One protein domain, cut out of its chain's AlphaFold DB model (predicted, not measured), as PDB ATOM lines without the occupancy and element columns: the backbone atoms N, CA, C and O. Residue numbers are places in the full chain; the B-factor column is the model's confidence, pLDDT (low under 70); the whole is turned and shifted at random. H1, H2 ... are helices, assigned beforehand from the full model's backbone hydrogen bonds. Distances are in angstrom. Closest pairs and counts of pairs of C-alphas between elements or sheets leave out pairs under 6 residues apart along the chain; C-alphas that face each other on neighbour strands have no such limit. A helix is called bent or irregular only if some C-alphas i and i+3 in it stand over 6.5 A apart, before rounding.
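AT A GLANCE: This is residues 11 to 162 of the 162 residues of an uncharacterized protein of Chryseobacterium indologenes (UniProt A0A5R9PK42). Three long helices, H4, H5 and H6, make an elongated up-and-down bundle, each running against the one before it, with H1 side by side with H6. The short helices H2 and H3 cross the bundle near one end. The 152 printed residues hold six named helices, H1 to H6 in chain order, and no named strand: the class is all helix. The whole is compact, with a radius of gyration of the C-alphas of 17.1 A, and spans 57 by 35 by 20 A.

IN THESE COORDINATES: H1, residues 11 to 28, begins at C-alpha 11 (8.308, 11.092, -8.849) and is 26.0 A long. H2 is residues 30 to 36 and H3 residues 39 to 46. H4, residues 56 to 86, measures 44.5 A. H5, residues 93 to 120, measures 38.2 A, with a kink of 31 degrees near residue 102. H6, residues 126 to 160, measures 52.8 A, has a kink of 47 degrees near residue 135, and ends at C-alpha 160 (2.591, 26.016, -19.377). H6 is only just irregular: C-alphas 126 and 129 are 6.8 A apart.

HOW THE PARTS SIT: H5 touches H6 with a steep tilt of 43 degrees, opposite ways; the closest C-alphas, Gly 111 and Ser 139, are 5.1 A apart. H4 and H5 form a hairpin at 21 degrees, closest at C-alphas 66 and 110, 5.9 A. H1 touches H6 at a shallow 10 degrees, opposite ways, C-alphas 11 and 147 being closest at 4.0 A. H2 touches H5 about perpendicular, at 86 degrees, closest at C-alphas 36 and 109, 4.5 A. H3 touches H4, C-alphas 43 and 62 being closest at 5.2 A. In H2, H3 and H4 every O i to N i+4 pair is within hydrogen-bond range; H1 has 12 of 14, H5 21 of 24, H6 20 of 31.

THE WHOLE: The C-alphas of Asn 53 and Asn 162 are farthest apart, 57.7 A. The printed part has no cut and no long link. Residues 161 to 162 have pLDDT under 70.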
ATOM      1  N   GLY A  11       9.055  12.307  -8.532       96.56
ATOM      2  CA  GLY A  11       8.308  11.092  -8.849       96.56
ATOM      3  C   GLY A  11       9.237   9.916  -9.119       96.56
ATOM      4  O   GLY A  11       9.119   8.877  -8.473       96.56
ATOM      5  N   LEU A  12      10.221  10.092 -10.004       97.44
ATOM      6  CA  LEU A  12      11.209   9.064 -10.328       97.44
ATOM      7  C   LEU A  12      12.027   8.639  -9.103       97.44
ATOM      8  O   LEU A  12      12.247   7.446  -8.913       97.44
ATOM      9  N   LYS A  13      12.477   9.585  -8.266       97.12
ATOM     10  CA  LYS A  13      13.252   9.257  -7.056       97.12
ATOM     11  C   LYS A  13      12.444   8.377  -6.104       97.12
ATOM     12  O   LYS A  13      12.953   7.361  -5.644       97.12
ATOM     13  N   ILE A  14      11.195   8.752  -5.826       97.81
ATOM     14  CA  ILE A  14      10.330   7.988  -4.921       97.81
ATOM     15  C   ILE A  14       9.963   6.642  -5.551       97.81
ATOM     16  O   ILE A  14      10.076   5.619  -4.885       97.81
ATOM     17  N   GLY A  15       9.627   6.609  -6.842       98.12
ATOM     18  CA  GLY A  15       9.354   5.368  -7.569       98.12
ATOM     19  C   GLY A  15      10.537   4.393  -7.560       98.12
ATOM     20  O   GLY A  15      10.354   3.199  -7.342       98.12
ATOM     21  N   ALA A  16      11.766   4.895  -7.712       98.38
ATOM     22  CA  ALA A  16      12.983   4.090  -7.601       98.38
ATOM     23  C   ALA A  16      13.203   3.552  -6.180       98.38
ATOM     24  O   ALA A  16      13.579   2.393  -6.026       98.38
ATOM     25  N   ILE A  17      12.926   4.357  -5.147       98.31
ATOM     26  CA  ILE A  17      12.970   3.902  -3.750       98.31
ATOM     27  C   ILE A  17      11.940   2.792  -3.522       98.31
ATOM     28  O   ILE A  17      12.295   1.762  -2.963       98.31
ATOM     29  N   PHE A  18      10.699   2.953  -3.987       98.31
ATOM     30  CA  PHE A  18       9.663   1.921  -3.872       98.31
ATOM     31  C   PHE A  18      10.045   0.637  -4.609       98.31
ATOM     32  O   PHE A  18       9.931  -0.441  -4.038       98.31
ATOM     33  N   SER A  19      10.564   0.738  -5.835       98.31
ATOM     34  CA  SER A  19      11.042  -0.429  -6.580       98.31
ATOM     35  C   SER A  19      12.173  -1.151  -5.842       98.31
ATOM     36  O   SER A  19      12.105  -2.367  -5.667       98.31
ATOM     37  N   LEU A  20      13.168  -0.413  -5.334       98.19
ATOM     38  CA  LEU A  20      14.273  -0.984  -4.563       98.19
ATOM     39  C   LEU A  20      13.787  -1.627  -3.260       98.19
ATOM     40  O   LEU A  20      14.200  -2.737  -2.937       98.19
ATOM     41  N   LEU A  21      12.902  -0.959  -2.517       97.75
ATOM     42  CA  LEU A  21      12.333  -1.503  -1.287       97.75
ATOM     43  C   LEU A  21      11.529  -2.768  -1.576       97.75
ATOM     44  O   LEU A  21      11.763  -3.772  -0.917       97.75
ATOM     45  N   SER A  22      10.656  -2.774  -2.585       97.31
ATOM     46  CA  SER A  22       9.925  -3.979  -2.987       97.31
ATOM     47  C   SER A  22      10.873  -5.112  -3.387       97.31
ATOM     48  O   SER A  22      10.686  -6.254  -2.965       97.31
ATOM     49  N   PHE A  23      11.940  -4.812  -4.132       95.69
ATOM     50  CA  PHE A  23      12.969  -5.796  -4.467       95.69
ATOM     51  C   PHE A  23      13.603  -6.399  -3.204       95.69
ATOM     52  O   PHE A  23      13.627  -7.617  -3.050       95.69
ATOM     53  N   LEU A  24      14.034  -5.567  -2.252       97.06
ATOM     54  CA  LEU A  24      14.617  -6.023  -0.985       97.06
ATOM     55  C   LEU A  24      13.609  -6.797  -0.117       97.06
ATOM     56  O   LEU A  24      13.962  -7.798   0.502       97.06
ATOM     57  N   LEU A  25      12.342  -6.382  -0.104       96.62
ATOM     58  CA  LEU A  25      11.271  -7.045   0.644       96.62
ATOM     59  C   LEU A  25      10.953  -8.440   0.100       96.62
ATOM     60  O   LEU A  25      10.420  -9.267   0.841       96.62
ATOM     61  N   THR A  26      11.347  -8.749  -1.137       94.81
ATOM     62  CA  THR A  26      11.242 -10.104  -1.698       94.81
ATOM     63  C   THR A  26      11.962 -11.133  -0.822       94.81
ATOM     64  O   THR A  26      11.434 -12.220  -0.594       94.81
ATOM     65  N   PHE A  27      13.107 -10.770  -0.231       95.00
ATOM     66  CA  PHE A  27      13.884 -11.655   0.646       95.00
ATOM     67  C   PHE A  27      13.198 -11.981   1.978       95.00
ATOM     68  O   PHE A  27      13.636 -12.886   2.684       95.00
ATOM     69  N   THR A  28      12.120 -11.275   2.333       95.94
ATOM     70  CA  THR A  28      11.343 -11.590   3.539       95.94
ATOM     71  C   THR A  28      10.397 -12.771   3.342       95.94
ATOM     72  O   THR A  28       9.914 -13.302   4.339       95.94
ATOM     73  N   TYR A  29      10.124 -13.175   2.092       90.81
ATOM     74  CA  TYR A  29       9.133 -14.179   1.666       90.81
ATOM     75  C   TYR A  29       7.673 -13.845   2.026       90.81
ATOM     76  O   TYR A  29       6.781 -13.969   1.188       90.81
ATOM     77  N   LEU A  30       7.423 -13.367   3.245       94.62
ATOM     78  CA  LEU A  30       6.112 -13.023   3.781       94.62
ATOM     79  C   LEU A  30       5.515 -11.788   3.111       94.62
ATOM     80  O   LEU A  30       4.341 -11.803   2.752       94.62
ATOM     81  N   VAL A  31       6.296 -10.720   2.919       96.62
ATOM     82  CA  VAL A  31       5.758  -9.459   2.385       96.62
ATOM     83  C   VAL A  31       5.174  -9.623   0.974       96.62
ATOM     84  O   VAL A  31       4.039  -9.180   0.777       96.62
ATOM     85  N   PRO A  32       5.844 -10.303   0.019       96.19
ATOM     86  CA  PRO A  32       5.239 -10.612  -1.276       96.19
ATOM     87  C   PRO A  32       3.903 -11.348  -1.162       96.19
ATOM     88  O   PRO A  32       2.933 -10.955  -1.808       96.19
ATOM     89  N   VAL A  33       3.829 -12.366  -0.296       94.88
ATOM     90  CA  VAL A  33       2.616 -13.167  -0.081       94.88
ATOM     91  C   VAL A  33       1.482 -12.300   0.463       94.88
ATOM     92  O   VAL A  33       0.413 -12.245  -0.137       94.88
ATOM     93  N   PHE A  34       1.710 -11.551   1.544       95.50
ATOM     94  CA  PHE A  34       0.673 -10.697   2.134       95.50
ATOM     95  C   PHE A  34       0.206  -9.586   1.192       95.50
ATOM     96  O   PHE A  34      -0.964  -9.212   1.213       95.50
ATOM     97  N   THR A  35       1.096  -9.082   0.339       95.75
ATOM     98  CA  THR A  35       0.765  -8.010  -0.605       95.75
ATOM     99  C   THR A  35      -0.199  -8.471  -1.698       95.75
ATOM    100  O   THR A  35      -0.989  -7.662  -2.180       95.75
ATOM    101  N   VAL A  36      -0.174  -9.752  -2.082       95.19
ATOM    102  CA  VAL A  36      -1.062 -10.287  -3.129       95.19
ATOM    103  C   VAL A  36      -2.397 -10.805  -2.596       95.19
ATOM    104  O   VAL A  36      -3.344 -10.908  -3.373       95.19
ATOM    105  N   ILE A  37      -2.517 -11.059  -1.283       93.19
ATOM    106  CA  ILE A  37      -3.759 -11.539  -0.644       93.19
ATOM    107  C   ILE A  37      -4.976 -10.673  -0.986       93.19
ATOM    108  O   ILE A  37      -5.998 -11.255  -1.348       93.19
ATOM    109  N   PRO A  38      -4.925  -9.324  -0.954       90.88
ATOM    110  CA  PRO A  38      -6.070  -8.505  -1.356       90.88
ATOM    111  C   PRO A  38      -6.590  -8.817  -2.767       90.88
ATOM    112  O   PRO A  38      -7.775  -8.640  -3.039       90.88
ATOM    113  N   GLY A  39      -5.744  -9.344  -3.659       93.00
ATOM    114  CA  GLY A  39      -6.152  -9.769  -4.995       93.00
ATOM    115  C   GLY A  39      -7.068 -10.986  -5.041       93.00
ATOM    116  O   GLY A  39      -7.765 -11.151  -6.037       93.00
ATOM    117  N   SER A  40      -7.150 -11.781  -3.973       92.81
ATOM    118  CA  SER A  40      -8.173 -12.830  -3.837       92.81
ATOM    119  C   SER A  40      -9.594 -12.258  -3.791       92.81
ATOM    120  O   SER A  40     -10.526 -12.875  -4.291       92.81
ATOM    121  N   ILE A  41      -9.781 -11.038  -3.269       94.62
ATOM    122  CA  ILE A  41     -11.096 -10.377  -3.257       94.62
ATOM    123  C   ILE A  41     -11.533 -10.056  -4.690       94.62
ATOM    124  O   ILE A  41     -12.692 -10.250  -5.049       94.62
ATOM    125  N   ILE A  42     -10.599  -9.594  -5.526       96.31
ATOM    126  CA  ILE A  42     -10.872  -9.302  -6.937       96.31
ATOM    127  C   ILE A  42     -11.167 -10.588  -7.713       96.31
ATOM    128  O   ILE A  42     -12.061 -10.599  -8.555       96.31
ATOM    129  N   GLU A  43     -10.472 -11.677  -7.398       95.25
ATOM    130  CA  GLU A  43     -10.753 -12.996  -7.964       95.25
ATOM    131  C   GLU A  43     -12.141 -13.512  -7.580       95.25
ATOM    132  O   GLU A  43     -12.900 -13.906  -8.460       95.25
ATOM    133  N   LEU A  44     -12.541 -13.402  -6.308       95.06
ATOM    134  CA  LEU A  44     -13.900 -13.741  -5.867       95.06
ATOM    135  C   LEU A  44     -14.970 -12.937  -6.617       95.06
ATOM    136  O   LEU A  44     -16.034 -13.462  -6.934       95.06
ATOM    137  N   ILE A  45     -14.695 -11.667  -6.923       96.12
ATOM    138  CA  ILE A  45     -15.573 -10.845  -7.760       96.12
ATOM    139  C   ILE A  45     -15.597 -11.397  -9.194       96.12
ATOM    140  O   ILE A  45     -16.684 -11.607  -9.733       96.12
ATOM    141  N   ALA A  46     -14.433 -11.683  -9.787       96.38
ATOM    142  CA  ALA A  46     -14.283 -12.221 -11.142       96.38
ATOM    143  C   ALA A  46     -15.009 -13.560 -11.345       96.38
ATOM    144  O   ALA A  46     -15.629 -13.772 -12.389       96.38
ATOM    145  N   GLU A  47     -14.993 -14.434 -10.337       95.94
ATOM    146  CA  GLU A  47     -15.671 -15.734 -10.345       95.94
ATOM    147  C   GLU A  47     -17.179 -15.641 -10.609       95.94
ATOM    148  O   GLU A  47     -17.762 -16.599 -11.116       95.94
ATOM    149  N   ASN A  48     -17.812 -14.504 -10.305       96.19
ATOM    150  CA  ASN A  48     -19.243 -14.297 -10.541       96.19
ATOM    151  C   ASN A  48     -19.573 -13.891 -11.986       96.19
ATOM    152  O   ASN A  48     -20.739 -13.916 -12.374       96.19
ATOM    153  N   PHE A  49     -18.573 -13.507 -12.786       96.19
ATOM    154  CA  PHE A  49     -18.778 -13.014 -14.151       96.19
ATOM    155  C   PHE A  49     -18.536 -14.070 -15.230       96.19
ATOM    156  O   PHE A  49     -18.919 -13.855 -16.380       96.19
ATOM    157  N   VAL A  50     -17.895 -15.195 -14.898       96.50
ATOM    158  CA  VAL A  50     -17.500 -16.211 -15.885       96.50
ATOM    159  C   VAL A  50     -17.644 -17.637 -15.379       96.50
ATOM    160  O   VAL A  50     -17.608 -17.917 -14.185       96.50
ATOM    161  N   ASN A  51     -17.756 -18.574 -16.323       94.06
ATOM    162  CA  ASN A  51     -17.697 -19.995 -16.014       94.06
ATOM    163  C   ASN A  51     -16.272 -20.391 -15.584       94.06
ATOM    164  O   ASN A  51     -15.302 -20.129 -16.303       94.06
ATOM    165  N   LYS A  52     -16.175 -21.068 -14.435       92.06
ATOM    166  CA  LYS A  52     -14.927 -21.518 -13.804       92.06
ATOM    167  C   LYS A  52     -14.226 -22.666 -14.534       92.06
ATOM    168  O   LYS A  52     -13.121 -23.019 -14.147       92.06
ATOM    169  N   ASN A  53     -14.838 -23.260 -15.559       91.12
ATOM    170  CA  ASN A  53     -14.255 -24.357 -16.326       91.12
ATOM    171  C   ASN A  53     -13.868 -23.883 -17.739       91.12
ATOM    172  O   ASN A  53     -14.763 -23.704 -18.571       91.12
ATOM    173  N   PRO A  54     -12.565 -23.703 -18.050       91.31
ATOM    174  CA  PRO A  54     -11.384 -23.854 -17.178       91.31
ATOM    175  C   PRO A  54     -11.141 -22.652 -16.242       91.31
ATOM    176  O   PRO A  54     -11.502 -21.522 -16.576       91.31
ATOM    177  N   TYR A  55     -10.438 -22.870 -15.119       90.88
ATOM    178  CA  TYR A  55     -10.206 -21.828 -14.094       90.88
ATOM    179  C   TYR A  55      -9.455 -20.607 -14.639       90.88
ATOM    180  O   TYR A  55      -9.643 -19.485 -14.175       90.88
ATOM    181  N   SER A  56      -8.692 -20.794 -15.720       93.62
ATOM    182  CA  SER A  56      -8.043 -19.710 -16.462       93.62
ATOM    183  C   SER A  56      -8.984 -18.569 -16.870       93.62
ATOM    184  O   SER A  56      -8.527 -17.443 -17.042       93.62
ATOM    185  N   ASN A  57     -10.290 -18.829 -17.025       95.00
ATOM    186  CA  ASN A  57     -11.269 -17.784 -17.323       95.00
ATOM    187  C   ASN A  57     -11.371 -16.787 -16.168       95.00
ATOM    188  O   ASN A  57     -11.354 -15.582 -16.406       95.00
ATOM    189  N   VAL A  58     -11.419 -17.291 -14.931       95.75
ATOM    190  CA  VAL A  58     -11.442 -16.474 -13.714       95.75
ATOM    191  C   VAL A  58     -10.176 -15.629 -13.662       95.75
ATOM    192  O   VAL A  58     -10.265 -14.408 -13.641       95.75
ATOM    193  N   GLY A  59      -9.002 -16.258 -13.776       94.88
ATOM    194  CA  GLY A  59      -7.718 -15.555 -13.750       94.88
ATOM    195  C   GLY A  59      -7.590 -14.457 -14.816       94.88
ATOM    196  O   GLY A  59      -7.145 -13.349 -14.517       94.88
ATOM    197  N   LYS A  60      -8.047 -14.707 -16.051       96.12
ATOM    198  CA  LYS A  60      -8.075 -13.697 -17.129       96.12
ATOM    199  C   LYS A  60      -8.978 -12.510 -16.791       96.12
ATOM    200  O   LYS A  60      -8.599 -11.367 -17.045       96.12
ATOM    201  N   VAL A  61     -10.152 -12.762 -16.215       97.31
ATOM    202  CA  VAL A  61     -11.077 -11.703 -15.787       97.31
ATOM    203  C   VAL A  61     -10.507 -10.934 -14.597       97.31
ATOM    204  O   VAL A  61     -10.581  -9.709 -14.590       97.31
ATOM    205  N   THR A  62      -9.858 -11.607 -13.647       97.19
ATOM    206  CA  THR A  62      -9.147 -10.969 -12.531       97.19
ATOM    207  C   THR A  62      -8.073 -10.005 -13.036       97.19
ATOM    208  O   THR A  62      -8.030  -8.854 -12.600       97.19
ATOM    209  N   ILE A  63      -7.255 -10.423 -14.012       97.88
ATOM    210  CA  ILE A  63      -6.272  -9.544 -14.672       97.88
ATOM    211  C   ILE A  63      -6.973  -8.349 -15.316       97.88
ATOM    212  O   ILE A  63      -6.541  -7.216 -15.116       97.88
ATOM    213  N   LEU A  64      -8.055  -8.578 -16.067       98.00
ATOM    214  CA  LEU A  64      -8.797  -7.506 -16.731       98.00
ATOM    215  C   LEU A  64      -9.324  -6.472 -15.725       98.00
ATOM    216  O   LEU A  64      -9.152  -5.273 -15.940       98.00
ATOM    217  N   ILE A  65      -9.911  -6.917 -14.611       97.94
ATOM    218  CA  ILE A  65     -10.400  -6.030 -13.548       97.94
ATOM    219  C   ILE A  65      -9.238  -5.238 -12.940       97.94
ATOM    220  O   ILE A  65      -9.340  -4.020 -12.805       97.94
ATOM    221  N   PHE A  66      -8.110  -5.880 -12.631       97.69
ATOM    222  CA  PHE A  66      -6.934  -5.177 -12.112       97.69
ATOM    223  C   PHE A  66      -6.354  -4.158 -13.095       97.69
ATOM    224  O   PHE A  66      -5.962  -3.071 -12.676       97.69
ATOM    225  N   VAL A  67      -6.320  -4.468 -14.394       98.19
ATOM    226  CA  VAL A  67      -5.887  -3.525 -15.436       98.19
ATOM    227  C   VAL A  67      -6.826  -2.322 -15.494       98.19
ATOM    228  O   VAL A  67      -6.355  -1.189 -15.563       98.19
ATOM    229  N   LEU A  68      -8.141  -2.536 -15.406       98.19
ATOM    230  CA  LEU A  68      -9.115  -1.444 -15.348       98.19
ATOM    231  C   LEU A  68      -8.917  -0.576 -14.100       98.19
ATOM    232  O   LEU A  68      -8.853   0.646 -14.224       98.19
ATOM    233  N   ILE A  69      -8.750  -1.187 -12.922       97.88
ATOM    234  CA  ILE A  69      -8.444  -0.473 -11.673       97.88
ATOM    235  C   ILE A  69      -7.159   0.347 -11.838       97.88
ATOM    236  O   ILE A  69      -7.154   1.539 -11.534       97.88
ATOM    237  N   LEU A  70      -6.092  -0.252 -12.372       97.56
ATOM    238  CA  LEU A  70      -4.813   0.420 -12.592       97.56
ATOM    239  C   LEU A  70      -4.958   1.637 -13.508       97.56
ATOM    240  O   LEU A  70      -4.452   2.706 -13.178       97.56
ATOM    241  N   ILE A  71      -5.658   1.493 -14.637       98.25
ATOM    242  CA  ILE A  71      -5.885   2.585 -15.591       98.25
ATOM    243  C   ILE A  71      -6.715   3.698 -14.946       98.25
ATOM    244  O   ILE A  71      -6.348   4.865 -15.066       98.25
ATOM    245  N   ILE A  72      -7.798   3.362 -14.239       98.31
ATOM    246  CA  ILE A  72      -8.649   4.349 -13.561       98.31
ATOM    247  C   ILE A  72      -7.829   5.139 -12.536       98.31
ATOM    248  O   ILE A  72      -7.818   6.368 -12.583       98.31
ATOM    249  N   PHE A  73      -7.094   4.458 -11.653       97.62
ATOM    250  CA  PHE A  73      -6.254   5.121 -10.653       97.62
ATOM    251  C   PHE A  73      -5.130   5.942 -11.288       97.62
ATOM    252  O   PHE A  73      -4.885   7.067 -10.856       97.62
ATOM    253  N   LEU A  74      -4.492   5.439 -12.349       97.50
ATOM    254  CA  LEU A  74      -3.485   6.187 -13.100       97.50
ATOM    255  C   LEU A  74      -4.051   7.486 -13.669       97.50
ATOM    256  O   LEU A  74      -3.449   8.543 -13.498       97.50
ATOM    257  N   LEU A  75      -5.218   7.435 -14.308       98.06
ATOM    258  CA  LEU A  75      -5.859   8.628 -14.854       98.06
ATOM    259  C   LEU A  75      -6.235   9.624 -13.754       98.06
ATOM    260  O   LEU A  75      -6.016  10.824 -13.936       98.06
ATOM    261  N   LEU A  76      -6.750   9.153 -12.612       98.12
ATOM    262  CA  LEU A  76      -7.076  10.006 -11.466       98.12
ATOM    263  C   LEU A  76      -5.833  10.713 -10.918       98.12
ATOM    264  O   LEU A  76      -5.856  11.933 -10.763       98.12
ATOM    265  N   VAL A  77      -4.740   9.975 -10.700       97.06
ATOM    266  CA  VAL A  77      -3.468  10.524 -10.209       97.06
ATOM    267  C   VAL A  77      -2.909  11.547 -11.191       97.06
ATOM    268  O   VAL A  77      -2.707  12.702 -10.824       97.06
ATOM    269  N   LEU A  78      -2.738  11.196 -12.469       96.56
ATOM    270  CA  LEU A  78      -2.168  12.125 -13.454       96.56
ATOM    271  C   LEU A  78      -3.036  13.377 -13.642       96.56
ATOM    272  O   LEU A  78      -2.505  14.473 -13.820       96.56
ATOM    273  N   THR A  79      -4.361  13.239 -13.563       97.06
ATOM    274  CA  THR A  79      -5.284  14.384 -13.602       97.06
ATOM    275  C   THR A  79      -5.152  15.250 -12.350       97.06
ATOM    276  O   THR A  79      -5.134  16.477 -12.460       97.06
ATOM    277  N   GLY A  80      -5.010  14.643 -11.169       96.06
ATOM    278  CA  GLY A  80      -4.743  15.342  -9.910       96.06
ATOM    279  C   GLY A  80      -3.453  16.160  -9.973       96.06
ATOM    280  O   GLY A  80      -3.485  17.374  -9.763       96.06
ATOM    281  N   ILE A  81      -2.354  15.526 -10.386       94.62
ATOM    282  CA  ILE A  81      -1.040  16.158 -10.576       94.62
ATOM    283  C   ILE A  81      -1.120  17.314 -11.579       94.62
ATOM    284  O   ILE A  81      -0.623  18.409 -11.309       94.62
ATOM    285  N   LYS A  82      -1.795  17.112 -12.717       94.69
ATOM    286  CA  LYS A  82      -2.036  18.169 -13.710       94.69
ATOM    287  C   LYS A  82      -2.800  19.353 -13.112       94.69
ATOM    288  O   LYS A  82      -2.414  20.502 -13.315       94.69
ATOM    289  N   ASN A  83      -3.869  19.092 -12.366       94.38
ATOM    290  CA  ASN A  83      -4.687  20.139 -11.759       94.38
ATOM    291  C   ASN A  83      -3.924  20.926 -10.687       94.38
ATOM    292  O   ASN A  83      -4.106  22.138 -10.587       94.38
ATOM    293  N   MET A  84      -3.066  20.268  -9.906       92.00
ATOM    294  CA  MET A  84      -2.180  20.937  -8.949       92.00
ATOM    295  C   MET A  84      -1.171  21.841  -9.660       92.00
ATOM    296  O   MET A  84      -1.053  23.011  -9.295       92.00
ATOM    297  N   ALA A  85      -0.519  21.332 -10.711       90.81
ATOM    298  CA  ALA A  85       0.441  22.094 -11.508       90.81
ATOM    299  C   ALA A  85      -0.200  23.349 -12.123       90.81
ATOM    300  O   ALA A  85       0.338  24.443 -11.983       90.81
ATOM    301  N   ASN A  86      -1.391  23.211 -12.714       90.31
ATOM    302  CA  ASN A  86      -2.141  24.327 -13.300       90.31
ATOM    303  C   ASN A  86      -2.551  25.394 -12.274       90.31
ATOM    304  O   ASN A  86      -2.724  26.554 -12.633       90.31
ATOM    305  N   LYS A  87      -2.711  25.014 -11.002       90.25
ATOM    306  CA  LYS A  87      -3.013  25.934  -9.897       90.25
ATOM    307  C   LYS A  87      -1.757  26.539  -9.257       90.25
ATOM    308  O   LYS A  87      -1.883  27.272  -8.282       90.25
ATOM    309  N   GLY A  88      -0.558  26.202  -9.744       86.88
ATOM    310  CA  GLY A  88       0.709  26.620  -9.138       86.88
ATOM    311  C   GLY A  88       0.950  26.040  -7.738       86.88
ATOM    312  O   GLY A  88       1.860  26.483  -7.041       86.88
ATOM    313  N   ILE A  89       0.150  25.055  -7.312       88.81
ATOM    314  CA  ILE A  89       0.392  24.296  -6.080       88.81
ATOM    315  C   ILE A  89       1.657  23.478  -6.319       88.81
ATOM    316  O   ILE A  89       1.865  23.027  -7.438       88.81
ATOM    317  N   HIS A  90       2.513  23.297  -5.313       87.00
ATOM    318  CA  HIS A  90       3.720  22.478  -5.436       87.00
ATOM    319  C   HIS A  90       3.456  21.023  -5.046       87.00
ATOM    320  O   HIS A  90       2.839  20.768  -4.020       87.00
ATOM    321  N   LEU A  91       3.990  20.087  -5.834       90.44
ATOM    322  CA  LEU A  91       3.953  18.662  -5.535       90.44
ATOM    323  C   LEU A  91       4.927  18.355  -4.399       90.44
ATOM    324  O   LEU A  91       6.131  18.619  -4.493       90.44
ATOM    325  N   THR A  92       4.398  17.794  -3.327       92.25
ATOM    326  CA  THR A  92       5.130  17.383  -2.138       92.25
ATOM    327  C   THR A  92       5.501  15.905  -2.216       92.25
ATOM    328  O   THR A  92       4.912  15.111  -2.946       92.25
ATOM    329  N   TRP A  93       6.508  15.508  -1.437       92.94
ATOM    330  CA  TRP A  93       6.922  14.106  -1.368       92.94
ATOM    331  C   TRP A  93       5.845  13.214  -0.734       92.94
ATOM    332  O   TRP A  93       5.757  12.042  -1.085       92.94
ATOM    333  N   VAL A  94       5.030  13.766   0.173       94.75
ATOM    334  CA  VAL A  94       3.973  13.033   0.884       94.75
ATOM    335  C   VAL A  94       2.911  12.549  -0.098       94.75
ATOM    336  O   VAL A  94       2.543  11.380  -0.058       94.75
ATOM    337  N   GLU A  95       2.470  13.419  -1.008       94.31
ATOM    338  CA  GLU A  95       1.469  13.084  -2.029       94.31
ATOM    339  C   GLU A  95       1.957  11.932  -2.913       94.31
ATOM    340  O   GLU A  95       1.277  10.917  -3.030       94.31
ATOM    341  N   VAL A  96       3.192  12.021  -3.422       96.56
ATOM    342  CA  VAL A  96       3.784  10.961  -4.252       96.56
ATOM    343  C   VAL A  96       3.942   9.650  -3.471       96.56
ATOM    344  O   VAL A  96       3.698   8.580  -4.018       96.56
ATOM    345  N   VAL A  97       4.333   9.692  -2.192       97.94
ATOM    346  CA  VAL A  97       4.430   8.477  -1.359       97.94
ATOM    347  C   VAL A  97       3.063   7.823  -1.164       97.94
ATOM    348  O   VAL A  97       2.962   6.603  -1.277       97.94
ATOM    349  N   ILE A  98       2.012   8.605  -0.903       97.38
ATOM    350  CA  ILE A  98       0.644   8.086  -0.759       97.38
ATOM    351  C   ILE A  98       0.186   7.427  -2.064       97.38
ATOM    352  O   ILE A  98      -0.328   6.310  -2.037       97.38
ATOM    353  N   GLU A  99       0.418   8.075  -3.205       96.56
ATOM    354  CA  GLU A  99       0.099   7.514  -4.521       96.56
ATOM    355  C   GLU A  99       0.835   6.188  -4.757       96.56
ATOM    356  O   GLU A  99       0.218   5.200  -5.156       96.56
ATOM    357  N   MET A 100       2.133   6.124  -4.447       97.56
ATOM    358  CA  MET A 100       2.935   4.903  -4.587       97.56
ATOM    359  C   MET A 100       2.457   3.776  -3.666       97.56
ATOM    360  O   MET A 100       2.426   2.623  -4.093       97.56
ATOM    361  N   LEU A 101       2.030   4.083  -2.434       97.44
ATOM    362  CA  LEU A 101       1.433   3.102  -1.519       97.44
ATOM    363  C   LEU A 101       0.119   2.534  -2.063       97.44
ATOM    364  O   LEU A 101      -0.120   1.336  -1.948       97.44
ATOM    365  N   ILE A 102      -0.723   3.362  -2.684       96.50
ATOM    366  CA  ILE A 102      -1.950   2.882  -3.332       96.50
ATOM    367  C   ILE A 102      -1.590   1.969  -4.507       96.50
ATOM    368  O   ILE A 102      -2.084   0.844  -4.591       96.50
ATOM    369  N   PHE A 103      -0.680   2.409  -5.381       97.25
ATOM    370  CA  PHE A 103      -0.218   1.598  -6.505       97.25
ATOM    371  C   PHE A 103       0.450   0.296  -6.066       97.25
ATOM    372  O   PHE A 103       0.359  -0.693  -6.788       97.25
ATOM    373  N   TYR A 104       1.061   0.247  -4.884       97.62
ATOM    374  CA  TYR A 104       1.690  -0.962  -4.362       97.62
ATOM    375  C   TYR A 104       0.704  -2.122  -4.218       97.62
ATOM    376  O   TYR A 104       1.005  -3.240  -4.640       97.62
ATOM    377  N   PHE A 105      -0.512  -1.840  -3.751       96.25
ATOM    378  CA  PHE A 105      -1.583  -2.832  -3.632       96.25
ATOM    379  C   PHE A 105      -2.329  -3.114  -4.945       96.25
ATOM    380  O   PHE A 105      -3.251  -3.924  -4.957       96.25
ATOM    381  N   ILE A 106      -1.943  -2.483  -6.057       97.19
ATOM    382  CA  ILE A 106      -2.514  -2.744  -7.388       97.19
ATOM    383  C   ILE A 106      -1.488  -3.475  -8.261       97.19
ATOM    384  O   ILE A 106      -1.780  -4.524  -8.832       97.19
ATOM    385  N   ILE A 107      -0.268  -2.941  -8.337       97.94
ATOM    386  CA  ILE A 107       0.808  -3.416  -9.212       97.94
ATOM    387  C   ILE A 107       1.251  -4.827  -8.833       97.94
ATOM    388  O   ILE A 107       1.408  -5.667  -9.718       97.94
ATOM    389  N   HIS A 108       1.460  -5.102  -7.545       98.06
ATOM    390  CA  HIS A 108       1.972  -6.400  -7.113       98.06
ATOM    391  C   HIS A 108       0.953  -7.536  -7.301       98.06
ATOM    392  O   HIS A 108       1.326  -8.537  -7.919       98.06
ATOM    393  N   PRO A 109      -0.326  -7.404  -6.888       97.69
ATOM    394  CA  PRO A 109      -1.347  -8.395  -7.237       97.69
ATOM    395  C   PRO A 109      -1.497  -8.591  -8.748       97.69
ATOM    396  O   PRO A 109      -1.494  -9.728  -9.215       97.69
ATOM    397  N   LEU A 110      -1.558  -7.509  -9.535       98.00
ATOM    398  CA  LEU A 110      -1.652  -7.610 -10.993       98.00
ATOM    399  C   LEU A 110      -0.452  -8.364 -11.585       98.00
ATOM    400  O   LEU A 110      -0.627  -9.275 -12.391       98.00
ATOM    401  N   GLY A 111       0.764  -8.018 -11.160       97.75
ATOM    402  CA  GLY A 111       1.988  -8.690 -11.584       97.75
ATOM    403  C   GLY A 111       2.004 -10.175 -11.225       97.75
ATOM    404  O   GLY A 111       2.432 -10.995 -12.033       97.75
ATOM    405  N   PHE A 112       1.484 -10.535 -10.051       97.56
ATOM    406  CA  PHE A 112       1.295 -11.925  -9.649       97.56
ATOM    407  C   PHE A 112       0.322 -12.676 -10.562       97.56
ATOM    408  O   PHE A 112       0.688 -13.736 -11.060       97.56
ATOM    409  N   TYR A 113      -0.863 -12.133 -10.852       96.94
ATOM    410  CA  TYR A 113      -1.815 -12.809 -11.743       96.94
ATOM    411  C   TYR A 113      -1.292 -12.930 -13.178       96.94
ATOM    412  O   TYR A 113      -1.489 -13.963 -13.817       96.94
ATOM    413  N   ILE A 114      -0.579 -11.916 -13.680       97.06
ATOM    414  CA  ILE A 114       0.107 -11.997 -14.977       97.06
ATOM    415  C   ILE A 114       1.148 -13.122 -14.954       97.06
ATOM    416  O   ILE A 114       1.188 -13.934 -15.875       97.06
ATOM    417  N   TYR A 115       1.965 -13.204 -13.900       96.81
ATOM    418  CA  TYR A 115       2.952 -14.272 -13.747       96.81
ATOM    419  C   TYR A 115       2.288 -15.657 -13.693       96.81
ATOM    420  O   TYR A 115       2.714 -16.573 -14.396       96.81
ATOM    421  N   TRP A 116       1.209 -15.801 -12.920       95.06
ATOM    422  CA  TRP A 116       0.425 -17.033 -12.828       95.06
ATOM    423  C   TRP A 116      -0.108 -17.464 -14.201       95.06
ATOM    424  O   TRP A 116       0.045 -18.623 -14.585       95.06
ATOM    425  N   GLY A 117      -0.665 -16.534 -14.976       94.56
ATOM    426  CA  GLY A 117      -1.169 -16.824 -16.315       94.56
ATOM    427  C   GLY A 117      -0.075 -17.195 -17.317       94.56
ATOM    428  O   GLY A 117      -0.246 -18.143 -18.077       94.56
ATOM    429  N   LEU A 118       1.051 -16.475 -17.320       95.19
ATOM    430  CA  LEU A 118       2.114 -16.665 -18.315       95.19
ATOM    431  C   LEU A 118       2.995 -17.890 -18.051       95.19
ATOM    432  O   LEU A 118       3.405 -18.552 -19.000       95.19
ATOM    433  N   PHE A 119       3.314 -18.177 -16.787       93.94
ATOM    434  CA  PHE A 119       4.316 -19.193 -16.439       93.94
ATOM    435  C   PHE A 119       3.725 -20.455 -15.817       93.94
ATOM    436  O   PHE A 119       4.373 -21.499 -15.828       93.94
ATOM    437  N   LEU A 120       2.513 -20.371 -15.267       91.25
ATOM    438  CA  LEU A 120       1.898 -21.453 -14.497       91.25
ATOM    439  C   LEU A 120       0.518 -21.864 -15.040       91.25
ATOM    440  O   LEU A 120      -0.110 -22.740 -14.451       91.25
ATOM    441  N   ASP A 121       0.060 -21.260 -16.145       90.31
ATOM    442  CA  ASP A 121      -1.186 -21.579 -16.864       90.31
ATOM    443  C   ASP A 121      -2.417 -21.711 -15.948       90.31
ATOM    444  O   ASP A 121      -3.207 -22.648 -16.041       90.31
ATOM    445  N   PHE A 122      -2.544 -20.794 -14.985       88.75
ATOM    446  CA  PHE A 122      -3.645 -20.779 -14.016       88.75
ATOM    447  C   PHE A 122      -3.883 -22.106 -13.265       88.75
ATOM    448  O   PHE A 122      -5.009 -22.403 -12.859       88.75
ATOM    449  N   ARG A 123      -2.837 -22.921 -13.057       85.75
ATOM    450  CA  ARG A 123      -2.935 -24.160 -12.266       85.75
ATOM    451  C   ARG A 123      -3.444 -23.860 -10.858       85.75
ATOM    452  O   ARG A 123      -2.950 -22.943 -10.209       85.75
ATOM    453  N   SER A 124      -4.413 -24.644 -10.392       77.81
ATOM    454  CA  SER A 124      -4.969 -24.525  -9.043       77.81
ATOM    455  C   SER A 124      -4.108 -25.330  -8.066       77.81
ATOM    456  O   SER A 124      -4.202 -26.554  -8.013       77.81
ATOM    457  N   ASP A 125      -3.222 -24.643  -7.343       80.69
ATOM    458  CA  ASP A 125      -2.376 -25.206  -6.283       80.69
ATOM    459  C   ASP A 125      -2.331 -24.214  -5.109       80.69
ATOM    460  O   ASP A 125      -2.097 -23.022  -5.303       80.69
ATOM    461  N   GLY A 126      -2.546 -24.689  -3.879       72.56
ATOM    462  CA  GLY A 126      -2.494 -23.853  -2.675       72.56
ATOM    463  C   GLY A 126      -1.113 -23.246  -2.402       72.56
ATOM    464  O   GLY A 126      -1.014 -22.215  -1.740       72.56
ATOM    465  N   GLN A 127      -0.040 -23.829  -2.946       84.88
ATOM    466  CA  GLN A 127       1.313 -23.269  -2.856       84.88
ATOM    467  C   GLN A 127       1.563 -22.151  -3.869       84.88
ATOM    468  O   GLN A 127       2.591 -21.474  -3.819       84.88
ATOM    469  N   LEU A 128       0.624 -21.906  -4.779       86.50
ATOM    470  CA  LEU A 128       0.822 -20.949  -5.850       86.50
ATOM    471  C   LEU A 128       0.979 -19.512  -5.345       86.50
ATOM    472  O   LEU A 128       1.676 -18.722  -5.979       86.50
ATOM    473  N   ILE A 129       0.441 -19.175  -4.172       89.31
ATOM    474  CA  ILE A 129       0.644 -17.852  -3.572       89.31
ATOM    475  C   ILE A 129       2.130 -17.541  -3.304       89.31
ATOM    476  O   ILE A 129       2.532 -16.382  -3.359       89.31
ATOM    477  N   PHE A 130       2.986 -18.556  -3.126       92.06
ATOM    478  CA  PHE A 130       4.438 -18.367  -3.005       92.06
ATOM    479  C   PHE A 130       5.096 -17.919  -4.316       92.06
ATOM    480  O   PHE A 130       6.171 -17.320  -4.291       92.06
ATOM    481  N   SER A 131       4.442 -18.100  -5.469       92.94
ATOM    482  CA  SER A 131       4.926 -17.528  -6.733       92.94
ATOM    483  C   SER A 131       4.927 -15.993  -6.728       92.94
ATOM    484  O   SER A 131       5.648 -15.384  -7.522       92.94
ATOM    485  N   ALA A 132       4.241 -15.361  -5.764       94.69
ATOM    486  CA  ALA A 132       4.364 -13.935  -5.488       94.69
ATOM    487  C   ALA A 132       5.817 -13.517  -5.252       94.69
ATOM    488  O   ALA A 132       6.217 -12.471  -5.735       94.69
ATOM    489  N   ILE A 133       6.640 -14.348  -4.603       95.94
ATOM    490  CA  ILE A 133       8.068 -14.070  -4.371       95.94
ATOM    491  C   ILE A 133       8.818 -13.910  -5.698       95.94
ATOM    492  O   ILE A 133       9.729 -13.099  -5.809       95.94
ATOM    493  N   THR A 134       8.415 -14.660  -6.726       95.19
ATOM    494  CA  THR A 134       9.054 -14.584  -8.042       95.19
ATOM    495  C   THR A 134       8.528 -13.406  -8.855       95.19
ATOM    496  O   THR A 134       9.304 -12.758  -9.546       95.19
ATOM    497  N   SER A 135       7.236 -13.078  -8.770       96.75
ATOM    498  CA  SER A 135       6.640 -11.962  -9.521       96.75
ATOM    499  C   SER A 135       6.910 -10.580  -8.901       96.75
ATOM    500  O   SER A 135       6.871  -9.562  -9.605       96.75
ATOM    501  N   PHE A 136       7.210 -10.521  -7.600       95.81
ATOM    502  CA  PHE A 136       7.407  -9.282  -6.844       95.81
ATOM    503  C   PHE A 136       8.527  -8.385  -7.397       95.81
ATOM    504  O   PHE A 136       8.264  -7.202  -7.640       95.81
ATOM    505  N   PRO A 137       9.743  -8.905  -7.675       96.50
ATOM    506  CA  PRO A 137      10.829  -8.101  -8.232       96.50
ATOM    507  C   PRO A 137      10.468  -7.485  -9.583       96.50
ATOM    508  O   PRO A 137      10.709  -6.298  -9.801       96.50
ATOM    509  N   TYR A 138       9.846  -8.260 -10.477       96.38
ATOM    510  CA  TYR A 138       9.502  -7.796 -11.823       96.38
ATOM    511  C   TYR A 138       8.416  -6.720 -11.792       96.38
ATOM    512  O   TYR A 138       8.548  -5.679 -12.433       96.38
ATOM    513  N   SER A 139       7.363  -6.940 -11.003       97.38
ATOM    514  CA  SER A 139       6.271  -5.973 -10.857       97.38
ATOM    515  C   SER A 139       6.729  -4.662 -10.208       97.38
ATOM    516  O   SER A 139       6.220  -3.601 -10.564       97.38
ATOM    517  N   SER A 140       7.760  -4.694  -9.354       97.50
ATOM    518  CA  SER A 140       8.318  -3.492  -8.715       97.50
ATOM    519  C   SER A 140       8.838  -2.434  -9.702       97.50
ATOM    520  O   SER A 140       8.825  -1.243  -9.392       97.50
ATOM    521  N   ILE A 141       9.240  -2.830 -10.916       97.38
ATOM    522  CA  ILE A 141       9.695  -1.894 -11.961       97.38
ATOM    523  C   ILE A 141       8.569  -0.922 -12.351       97.38
ATOM    524  O   ILE A 141       8.838   0.215 -12.752       97.38
ATOM    525  N   GLY A 142       7.307  -1.322 -12.158       97.38
ATOM    526  CA  GLY A 142       6.143  -0.465 -12.347       97.38
ATOM    527  C   GLY A 142       6.274   0.878 -11.626       97.38
ATOM    528  O   GLY A 142       6.006   1.907 -12.237       97.38
ATOM    529  N   PHE A 143       6.775   0.917 -10.384       98.38
ATOM    530  CA  PHE A 143       6.904   2.170  -9.624       98.38
ATOM    531  C   PHE A 143       7.854   3.179 -10.270       98.38
ATOM    532  O   PHE A 143       7.606   4.382 -10.212       98.38
ATOM    533  N   ILE A 144       8.918   2.710 -10.928       98.31
ATOM    534  CA  ILE A 144       9.828   3.581 -11.682       98.31
ATOM    535  C   ILE A 144       9.078   4.197 -12.864       98.31
ATOM    536  O   ILE A 144       9.148   5.409 -13.068       98.31
ATOM    537  N   ILE A 145       8.319   3.385 -13.606       97.50
ATOM    538  CA  ILE A 145       7.503   3.847 -14.737       97.50
ATOM    539  C   ILE A 145       6.480   4.887 -14.261       97.50
ATOM    540  O   ILE A 145       6.402   5.971 -14.840       97.50
ATOM    541  N   PHE A 146       5.754   4.620 -13.171       96.88
ATOM    542  CA  PHE A 146       4.808   5.581 -12.589       96.88
ATOM    543  C   PHE A 146       5.494   6.874 -12.144       96.88
ATOM    544  O   PHE A 146       5.010   7.962 -12.451       96.88
ATOM    545  N   GLY A 147       6.659   6.776 -11.503       97.25
ATOM    546  CA  GLY A 147       7.445   7.936 -11.095       97.25
ATOM    547  C   GLY A 147       7.851   8.824 -12.274       97.25
ATOM    548  O   GLY A 147       7.752  10.050 -12.192       97.25
ATOM    549  N   ILE A 148       8.243   8.214 -13.399       97.25
ATOM    550  CA  ILE A 148       8.547   8.929 -14.647       97.25
ATOM    551  C   ILE A 148       7.304   9.648 -15.180       97.25
ATOM    552  O   ILE A 148       7.405  10.814 -15.564       97.25
ATOM    553  N   LEU A 149       6.142   8.988 -15.195       97.00
ATOM    554  CA  LEU A 149       4.895   9.579 -15.691       97.00
ATOM    555  C   LEU A 149       4.463  10.794 -14.859       97.00
ATOM    556  O   LEU A 149       4.130  11.832 -15.434       97.00
ATOM    557  N   ILE A 150       4.539  10.701 -13.526       95.75
ATOM    558  CA  ILE A 150       4.255  11.823 -12.615       95.75
ATOM    559  C   ILE A 150       5.170  13.010 -12.937       95.75
ATOM    560  O   ILE A 150       4.690  14.125 -13.162       95.75
ATOM    561  N   ASP A 151       6.483  12.775 -13.038       94.88
ATOM    562  CA  ASP A 151       7.451  13.831 -13.346       94.88
ATOM    563  C   ASP A 151       7.213  14.459 -14.730       94.88
ATOM    564  O   ASP A 151       7.396  15.667 -14.904       94.88
ATOM    565  N   GLN A 152       6.831  13.661 -15.732       94.50
ATOM    566  CA  GLN A 152       6.543  14.144 -17.086       94.50
ATOM    567  C   GLN A 152       5.315  15.055 -17.116       94.50
ATOM    568  O   GLN A 152       5.394  16.157 -17.667       94.50
ATOM    569  N   VAL A 153       4.206  14.623 -16.508       94.50
ATOM    570  CA  VAL A 153       2.974  15.421 -16.433       94.50
ATOM    571  C   VAL A 153       3.232  16.711 -15.664       94.50
ATOM    572  O   VAL A 153       2.927  17.792 -16.168       94.50
ATOM    573  N   TRP A 154       3.896  16.627 -14.512       92.00
ATOM    574  CA  TRP A 154       4.233  17.799 -13.709       92.00
ATOM    575  C   TRP A 154       5.047  18.841 -14.483       92.00
ATOM    576  O   TRP A 154       4.687  20.017 -14.540       92.00
ATOM    577  N   LYS A 155       6.150  18.418 -15.116       89.94
ATOM    578  CA  LYS A 155       7.045  19.317 -15.866       89.94
ATOM    579  C   LYS A 155       6.347  19.997 -17.030       89.94
ATOM    580  O   LYS A 155       6.651  21.154 -17.313       89.94
ATOM    581  N   LYS A 156       5.489  19.260 -17.737       87.25
ATOM    582  CA  LYS A 156       4.767  19.768 -18.900       87.25
ATOM    583  C   LYS A 156       3.818  20.889 -18.487       87.25
ATOM    584  O   LYS A 156       3.869  21.965 -19.067       87.25
ATOM    585  N   GLU A 157       3.001  20.646 -17.472       84.88
ATOM    586  CA  GLU A 157       1.928  21.565 -17.089       84.88
ATOM    587  C   GLU A 157       2.468  22.766 -16.296       84.88
ATOM    588  O   GLU A 157       2.105  23.899 -16.590       84.88
ATOM    589  N   PHE A 158       3.458  22.569 -15.414       77.19
ATOM    590  CA  PHE A 158       4.101  23.678 -14.690       77.19
ATOM    591  C   PHE A 158       4.889  24.629 -15.613       77.19
ATOM    592  O   PHE A 158       5.102  25.796 -15.285       77.19
ATOM    593  N   LYS A 159       5.359  24.147 -16.775       73.12
ATOM    594  CA  LYS A 159       5.961  25.006 -17.808       73.12
ATOM    595  C   LYS A 159       4.903  25.818 -18.564       73.12
ATOM    596  O   LYS A 159       5.230  26.889 -19.044       73.12
ATOM    597  N   ASN A 160       3.677  25.313 -18.689       72.56
ATOM    598  CA  ASN A 160       2.591  26.016 -19.377       72.56
ATOM    599  C   ASN A 160       1.914  27.072 -18.489       72.56
ATOM    600  O   ASN A 160       1.252  27.962 -19.012       72.56
ATOM    601  N   SER A 161       2.043  26.958 -17.163       64.81
ATOM    602  CA  SER A 161       1.431  27.867 -16.187       64.81
ATOM    603  C   SER A 161       2.292  29.083 -15.811       64.81
ATOM    604  O   SER A 161       1.814  29.925 -15.055       64.81
ATOM    605  N   ASN A 162       3.548  29.155 -16.272       58.12
ATOM    606  CA  ASN A 162       4.488  30.265 -16.044       58.12
ATOM    607  C   ASN A 162       4.963  30.838 -17.379       58.12
ATOM    608  O   ASN A 162       5.187  32.063 -17.436       58.12
TER     609      ASN A 162